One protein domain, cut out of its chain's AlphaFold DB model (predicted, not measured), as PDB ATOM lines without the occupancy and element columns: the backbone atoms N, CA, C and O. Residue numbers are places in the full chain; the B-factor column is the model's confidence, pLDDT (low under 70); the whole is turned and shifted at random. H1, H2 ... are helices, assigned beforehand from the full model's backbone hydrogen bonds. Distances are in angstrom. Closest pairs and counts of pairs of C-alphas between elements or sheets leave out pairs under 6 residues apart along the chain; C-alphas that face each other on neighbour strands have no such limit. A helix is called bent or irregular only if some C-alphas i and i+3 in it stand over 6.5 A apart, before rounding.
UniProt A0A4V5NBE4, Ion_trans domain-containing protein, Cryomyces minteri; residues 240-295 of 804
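What this domain is: This is residues 240 to 295 of the 804 residues of the protein "Ion_trans domain-containing protein" of Cryomyces minteri (UniProt A0A4V5NBE4). A short helix, H1, and the first arm, H2a, of a long bent helix form a helical hairpin, from which the second arm, H2b, runs on and sticks out with residues 285 to 291. The 56 printed residues hold two named helices, H1 then H2, and no named strand: all helix. The whole is only just loose, close to extended, with a radius of gyration of the C-alphas of 15.1 A and spans of 50 by 21 by 12 A.

How they stand to each other: H1, residues 247 to 258, is irregular, but only just: C-alphas 252 and 255 are 6.6 A apart. H2, residues 262 to 292, was assigned as one helix by its hydrogen bonds but is bent, with C-alphas 276 and 279 6.9 A apart; its arms H2a, residues 262 to 276, and H2b, residues 279 to 292, stand at a steep tilt of 43 degrees. H1 touches H2a, at its residues 265 to 269 alone; the closest C-alphas, of Arg 257 and Phe 265, are 6.3 A apart. This hairpin has a shallow tilt of 13 degrees, opposite ways. H1 and H2b are apart. Every O i to N i+4 pair is within hydrogen-bond range in H2b, against 4 of 8 in H1 and 10 of 11 in H2a.

Where its parts are: H1 begins at C-alpha 247 (11.513, 42.399, -40.787) and is 18.9 A long. H2a is 20.9 A long and H2b 18.1 A, ending at C-alpha 292 (-16.469, 50.003, -37.682).

The domain as a whole: The C-alphas farthest apart, of Phe 259 and Ile 295, are 49.9 A apart. The printed part has no cut, and the link from H1 to H2 is tight. The model's pLDDT is under 70 at residues 240 to 241 and 292 to 295.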
ATOM      1  N   PHE A 240       9.198  49.982 -48.073       53.53
ATOM      2  CA  PHE A 240       9.138  48.548 -47.822       53.53
ATOM      3  C   PHE A 240       9.237  48.226 -46.319       53.53
ATOM      4  O   PHE A 240       9.986  47.329 -45.940       53.53
ATOM      5  N   SER A 241       8.511  48.957 -45.467       62.16
ATOM      6  CA  SER A 241       8.381  48.618 -44.045       62.16
ATOM      7  C   SER A 241       7.882  47.177 -43.875       62.16
ATOM      8  O   SER A 241       6.971  46.725 -44.576       62.16
ATOM      9  N   TYR A 242       8.509  46.450 -42.956       71.81
ATOM     10  CA  TYR A 242       8.123  45.106 -42.548       71.81
ATOM     11  C   TYR A 242       7.829  45.150 -41.051       71.81
ATOM     12  O   TYR A 242       8.719  45.440 -40.267       71.81
ATOM     13  N   ILE A 243       6.612  44.804 -40.641       72.31
ATOM     14  CA  ILE A 243       6.274  44.664 -39.217       72.31
ATOM     15  C   ILE A 243       7.077  43.505 -38.600       72.31
ATOM     16  O   ILE A 243       7.028  42.384 -39.129       72.31
ATOM     17  N   ALA A 244       7.778  43.726 -37.478       75.62
ATOM     18  CA  ALA A 244       8.383  42.644 -36.697       75.62
ATOM     19  C   ALA A 244       7.349  41.556 -36.327       75.62
ATOM     20  O   ALA A 244       6.249  41.867 -35.863       75.62
ATOM     21  N   PRO A 245       7.671  40.261 -36.510       74.25
ATOM     22  CA  PRO A 245       9.005  39.705 -36.759       74.25
ATOM     23  C   PRO A 245       9.338  39.489 -38.247       74.25
ATOM     24  O   PRO A 245      10.316  38.829 -38.584       74.25
ATOM     25  N   THR A 246       8.512  39.984 -39.173       79.88
ATOM     26  CA  THR A 246       8.716  39.752 -40.616       79.88
ATOM     27  C   THR A 246       9.849  40.595 -41.209       79.88
ATOM     28  O   THR A 246      10.335  40.288 -42.297       79.88
ATOM     29  N   ASN A 247      10.330  41.597 -40.474       83.50
ATOM     30  CA  ASN A 247      11.513  42.399 -40.787       83.50
ATOM     31  C   ASN A 247      12.806  41.573 -40.893       83.50
ATOM     32  O   ASN A 247      13.622  41.843 -41.777       83.50
ATOM     33  N   VAL A 248      12.942  40.494 -40.109       82.38
ATOM     34  CA  VAL A 248      14.041  39.518 -40.237       82.38
ATOM     35  C   VAL A 248      14.109  38.958 -41.663       82.38
ATOM     36  O   VAL A 248      15.197  38.765 -42.198       82.38
ATOM     37  N   LEU A 249      12.961  38.758 -42.325       79.50
ATOM     38  CA  LEU A 249      12.912  38.308 -43.721       79.50
ATOM     39  C   LEU A 249      13.392  39.402 -44.683       79.50
ATOM     40  O   LEU A 249      14.105  39.099 -45.635       79.50
ATOM     41  N   GLY A 250      13.054  40.671 -44.434       77.88
ATOM     42  CA  GLY A 250      13.583  41.806 -45.199       77.88
ATOM     43  C   GLY A 250      15.112  41.889 -45.129       77.88
ATOM     44  O   GLY A 250      15.780  42.053 -46.156       77.88
ATOM     45  N   TRP A 251      15.678  41.678 -43.938       76.62
ATOM     46  CA  TRP A 251      17.125  41.603 -43.729       76.62
ATOM     47  C   TRP A 251      17.741  40.368 -44.406       76.62
ATOM     48  O   TRP A 251      18.713  40.497 -45.145       76.62
ATOM     49  N   LEU A 252      17.123  39.189 -44.267       77.62
ATOM     50  CA  LEU A 252      17.557  37.931 -44.896       77.62
ATOM     51  C   LEU A 252      17.505  37.965 -46.435       77.62
ATOM     52  O   LEU A 252      18.358  37.375 -47.097       77.62
ATOM     53  N   PHE A 253      16.540  38.675 -47.027       78.88
ATOM     54  CA  PHE A 253      16.461  38.861 -48.478       78.88
ATOM     55  C   PHE A 253      17.391  39.962 -49.000       78.88
ATOM     56  O   PHE A 253      17.748  39.933 -50.176       78.88
ATOM     57  N   THR A 254      17.849  40.897 -48.163       79.50
ATOM     58  CA  THR A 254      18.785  41.957 -48.579       79.50
ATOM     59  C   THR A 254      20.066  41.429 -49.255       79.50
ATOM     60  O   THR A 254      20.369  41.918 -50.347       79.50
ATOM     61  N   PRO A 255      20.784  40.399 -48.751       80.88
ATOM     62  CA  PRO A 255      21.931  39.827 -49.464       80.88
ATOM     63  C   PRO A 255      21.562  39.091 -50.768       80.88
ATOM     64  O   PRO A 255      22.399  39.015 -51.667       80.88
ATOM     65  N   LEU A 256      20.316  38.626 -50.963       76.94
ATOM     66  CA  LEU A 256      19.895  38.055 -52.256       76.94
ATOM     67  C   LEU A 256      19.915  39.093 -53.395       76.94
ATOM     68  O   LEU A 256      19.969  38.705 -54.562       76.94
ATOM     69  N   ARG A 257      19.969  40.398 -53.088       77.56
ATOM     70  CA  ARG A 257      20.213  41.468 -54.074       77.56
ATOM     71  C   ARG A 257      21.525  41.284 -54.852       77.56
ATOM     72  O   ARG A 257      21.597  41.734 -55.991       77.56
ATOM     73  N   TYR A 258      22.536  40.636 -54.269       80.62
ATOM     74  CA  TYR A 258      23.811  40.358 -54.946       80.62
ATOM     75  C   TYR A 258      23.744  39.148 -55.893       80.62
ATOM     76  O   TYR A 258      24.549  39.054 -56.814       80.62
ATOM     77  N   PHE A 259      22.768  38.253 -55.707       84.62
ATOM     78  CA  PHE A 259      22.607  37.024 -56.497       84.62
ATOM     79  C   PHE A 259      21.484  37.104 -57.548       84.62
ATOM     80  O   PHE A 259      21.462  36.307 -58.483       84.62
ATOM     81  N   ILE A 260      20.538  38.041 -57.407       84.75
ATOM     82  CA  ILE A 260      19.317  38.123 -58.226       84.75
ATOM     83  C   ILE A 260      19.243  39.469 -58.969       84.75
ATOM     84  O   ILE A 260      19.350  40.524 -58.340       84.75
ATOM     85  N   PRO A 261      18.970  39.492 -60.293       83.94
ATOM     86  CA  PRO A 261      18.859  40.739 -61.045       83.94
ATOM     87  C   PRO A 261      17.716  41.617 -60.513       83.94
ATOM     88  O   PRO A 261      16.588  41.156 -60.322       83.94
ATOM     89  N   PHE A 262      17.985  42.916 -60.347       80.50
ATOM     90  CA  PHE A 262      17.142  43.894 -59.637       80.50
ATOM     91  C   PHE A 262      15.628  43.822 -59.932       80.50
ATOM     92  O   PHE A 262      14.806  43.923 -59.023       80.50
ATOM     93  N   ARG A 263      15.228  43.583 -61.190       83.50
ATOM     94  CA  ARG A 263      13.808  43.462 -61.592       83.50
ATOM     95  C   ARG A 263      13.087  42.258 -60.967       83.50
ATOM     96  O   ARG A 263      11.877  42.323 -60.760       83.50
ATOM     97  N   GLN A 264      13.803  41.168 -60.698       82.62
ATOM     98  CA  GLN A 264      13.279  39.992 -60.002       82.62
ATOM     99  C   GLN A 264      13.272  40.220 -58.486       82.62
ATOM    100  O   GLN A 264      12.256  39.950 -57.856       82.62
ATOM    101  N   PHE A 265      14.329  40.819 -57.925       82.88
ATOM    102  CA  PHE A 265      14.410  41.200 -56.506       82.88
ATOM    103  C   PHE A 265      13.250  42.121 -56.074       82.88
ATOM    104  O   PHE A 265      12.530  41.815 -55.128       82.88
ATOM    105  N   VAL A 266      12.970  43.189 -56.832       83.00
ATOM    106  CA  VAL A 266      11.833  44.094 -56.557       83.00
ATOM    107  C   VAL A 266      10.480  43.376 -56.675       83.00
ATOM    108  O   VAL A 266       9.548  43.688 -55.931       83.00
ATOM    109  N   ARG A 267      10.350  42.392 -57.578       85.62
ATOM    110  CA  ARG A 267       9.139  41.562 -57.673       85.62
ATOM    111  C   ARG A 267       8.997  40.655 -56.450       85.62
ATOM    112  O   ARG A 267       7.905  40.611 -55.893       85.62
ATOM    113  N   LEU A 268      10.080  39.992 -56.038       83.44
ATOM    114  CA  LEU A 268      10.128  39.101 -54.880       83.44
ATOM    115  C   LEU A 268       9.748  39.854 -53.602       83.44
ATOM    116  O   LEU A 268       8.765  39.482 -52.966       83.44
ATOM    117  N   ASN A 269      10.420  40.967 -53.291       82.81
ATOM    118  CA  ASN A 269      10.113  41.771 -52.104       82.81
ATOM    119  C   ASN A 269       8.661  42.270 -52.128       82.81
ATOM    120  O   ASN A 269       7.947  42.127 -51.142       82.81
ATOM    121  N   ARG A 270       8.158  42.753 -53.277       83.75
ATOM    122  CA  ARG A 270       6.742  43.140 -53.414       83.75
ATOM    123  C   ARG A 270       5.777  41.965 -53.198       83.75
ATOM    124  O   ARG A 270       4.672  42.200 -52.714       83.75
ATOM    125  N   THR A 271       6.139  40.731 -53.551       85.12
ATOM    126  CA  THR A 271       5.319  39.550 -53.225       85.12
ATOM    127  C   THR A 271       5.421  39.150 -51.755       85.12
ATOM    128  O   THR A 271       4.379  38.906 -51.156       85.12
ATOM    129  N   VAL A 272       6.614  39.164 -51.150       83.19
ATOM    130  CA  VAL A 272       6.806  38.858 -49.721       83.19
ATOM    131  C   VAL A 272       6.027  39.852 -48.862       83.19
ATOM    132  O   VAL A 272       5.204  39.429 -48.064       83.19
ATOM    133  N   ILE A 273       6.186  41.157 -49.099       82.00
ATOM    134  CA  ILE A 273       5.490  42.224 -48.361       82.00
ATOM    135  C   ILE A 273       3.970  42.097 -48.499       82.00
ATOM    136  O   ILE A 273       3.248  42.252 -47.518       82.00
ATOM    137  N   LYS A 274       3.461  41.751 -49.690       85.00
ATOM    138  CA  LYS A 274       2.031  41.460 -49.864       85.00
ATOM    139  C   LYS A 274       1.577  40.246 -49.055       85.00
ATOM    140  O   LYS A 274       0.490  40.295 -48.497       85.00
ATOM    141  N   VAL A 275       2.373  39.180 -48.992       85.88
ATOM    142  CA  VAL A 275       2.041  37.965 -48.232       85.88
ATOM    143  C   VAL A 275       2.118  38.208 -46.721       85.88
ATOM    144  O   VAL A 275       1.223  37.763 -46.010       85.88
ATOM    145  N   THR A 276       3.113  38.950 -46.223       85.00
ATOM    146  CA  THR A 276       3.250  39.254 -44.786       85.00
ATOM    147  C   THR A 276       2.178  40.219 -44.286       85.00
ATOM    148  O   THR A 276       1.666  40.037 -43.184       85.00
ATOM    149  N   HIS A 277       1.781  41.204 -45.097       84.19
ATOM    150  CA  HIS A 277       0.747  42.169 -44.717       84.19
ATOM    151  C   HIS A 277      -0.679  41.686 -45.011       84.19
ATOM    152  O   HIS A 277      -1.612  42.223 -44.423       84.19
ATOM    153  N   PHE A 278      -0.890  40.681 -45.873       86.94
ATOM    154  CA  PHE A 278      -2.240  40.197 -46.202       86.94
ATOM    155  C   PHE A 278      -3.062  39.766 -44.970       86.94
ATOM    156  O   PHE A 278      -4.202  40.213 -44.883       86.94
ATOM    157  N   PRO A 279      -2.536  39.001 -43.987       86.56
ATOM    158  CA  PRO A 279      -3.282  38.677 -42.771       86.56
ATOM    159  C   PRO A 279      -3.667  39.916 -41.954       86.56
ATOM    160  O   PRO A 279      -4.798  40.014 -41.496       86.56
ATOM    161  N   VAL A 280      -2.756  40.886 -41.809       83.69
ATOM    162  CA  VAL A 280      -3.008  42.125 -41.052       83.69
ATOM    163  C   VAL A 280      -4.063  42.980 -41.757       83.69
ATOM    164  O   VAL A 280      -5.044  43.379 -41.139       83.69
ATOM    165  N   LEU A 281      -3.916  43.193 -43.067       85.25
ATOM    166  CA  LEU A 281      -4.872  43.933 -43.894       85.25
ATOM    167  C   LEU A 281      -6.239  43.238 -43.964       85.25
ATOM    168  O   LEU A 281      -7.262  43.915 -44.001       85.25
ATOM    169  N   PHE A 282      -6.279  41.903 -43.946       87.75
ATOM    170  CA  PHE A 282      -7.523  41.141 -43.865       87.75
ATOM    171  C   PHE A 282      -8.194  41.301 -42.495       87.75
ATOM    172  O   PHE A 282      -9.393  41.554 -42.447       87.75
ATOM    173  N   THR A 283      -7.440  41.243 -41.393       86.12
ATOM    174  CA  THR A 283      -7.965  41.525 -40.046       86.12
ATOM    175  C   THR A 283      -8.481  42.960 -39.930       86.12
ATOM    176  O   THR A 283      -9.565  43.158 -39.392       86.12
ATOM    177  N   VAL A 284      -7.776  43.951 -40.491       86.81
ATOM    178  CA  VAL A 284      -8.245  45.349 -40.551       86.81
ATOM    179  C   VAL A 284      -9.521  45.466 -41.388       86.81
ATOM    180  O   VAL A 284     -10.479  46.072 -40.928       86.81
ATOM    181  N   PHE A 285      -9.593  44.828 -42.560       87.00
ATOM    182  CA  PHE A 285     -10.807  44.801 -43.387       87.00
ATOM    183  C   PHE A 285     -11.991  44.117 -42.684       87.00
ATOM    184  O   PHE A 285     -13.126  44.574 -42.799       87.00
ATOM    185  N   VAL A 286     -11.755  43.036 -41.933       89.94
ATOM    186  CA  VAL A 286     -12.791  42.371 -41.129       89.94
ATOM    187  C   VAL A 286     -13.220  43.260 -39.959       89.94
ATOM    188  O   VAL A 286     -14.416  43.416 -39.742       89.94
ATOM    189  N   TYR A 287     -12.285  43.901 -39.253       87.56
ATOM    190  CA  TYR A 287     -12.583  44.862 -38.187       87.56
ATOM    191  C   TYR A 287     -13.400  46.054 -38.711       87.56
ATOM    192  O   TYR A 287     -14.445  46.388 -38.156       87.56
ATOM    193  N   GLU A 288     -12.990  46.644 -39.835       87.31
ATOM    194  CA  GLU A 288     -13.723  47.713 -40.513       87.31
ATOM    195  C   GLU A 288     -15.135  47.248 -40.903       87.31
ATOM    196  O   GLU A 288     -16.119  47.939 -40.653       87.31
ATOM    197  N   ARG A 289     -15.258  46.046 -41.476       83.62
ATOM    198  CA  ARG A 289     -16.520  45.541 -42.027       83.62
ATOM    199  C   ARG A 289     -17.481  44.941 -40.996       83.62
ATOM    200  O   ARG A 289     -18.671  44.866 -41.302       83.62
ATOM    201  N   VAL A 290     -17.008  44.531 -39.818       83.81
ATOM    202  CA  VAL A 290     -17.816  43.900 -38.751       83.81
ATOM    203  C   VAL A 290     -18.026  44.822 -37.548       83.81
ATOM    204  O   VAL A 290     -19.080  44.758 -36.924       83.81
ATOM    205  N   ILE A 291     -17.057  45.681 -37.219       76.12
ATOM    206  CA  ILE A 291     -17.114  46.568 -36.047       76.12
ATOM    207  C   ILE A 291     -17.294  48.022 -36.493       76.12
ATOM    208  O   ILE A 291     -18.300  48.637 -36.149       76.12
ATOM    209  N   LEU A 292     -16.396  48.576 -37.316       68.88
ATOM    210  CA  LEU A 292     -16.469  50.003 -37.682       68.88
ATOM    211  C   LEU A 292     -17.690  50.344 -38.560       68.88
ATOM    212  O   LEU A 292     -18.244  51.435 -38.455       68.88
ATOM    213  N   SER A 293     -18.163  49.397 -39.370       67.62
ATOM    214  CA  SER A 293     -19.403  49.499 -40.154       67.62
ATOM    215  C   SER A 293     -20.669  49.593 -39.292       67.62
ATOM    216  O   SER A 293     -21.673  50.147 -39.741       67.62
ATOM    217  N   HIS A 294     -20.619  49.070 -38.062       58.84
ATOM    218  CA  HIS A 294     -21.686  49.158 -37.065       58.84
ATOM    219  C   HIS A 294     -21.505  50.364 -36.125       58.84
ATOM    220  O   HIS A 294     -22.494  50.884 -35.618       58.84
ATOM    221  N   ILE A 295     -20.274  50.863 -35.955       59.72
ATOM    222  CA  ILE A 295     -19.923  52.108 -35.238       59.72
ATOM    223  C   ILE A 295     -19.746  53.256 -36.262       59.72
ATOM    224  O   ILE A 295     -18.797  54.040 -36.229       59.72
TER     225      ILE A 295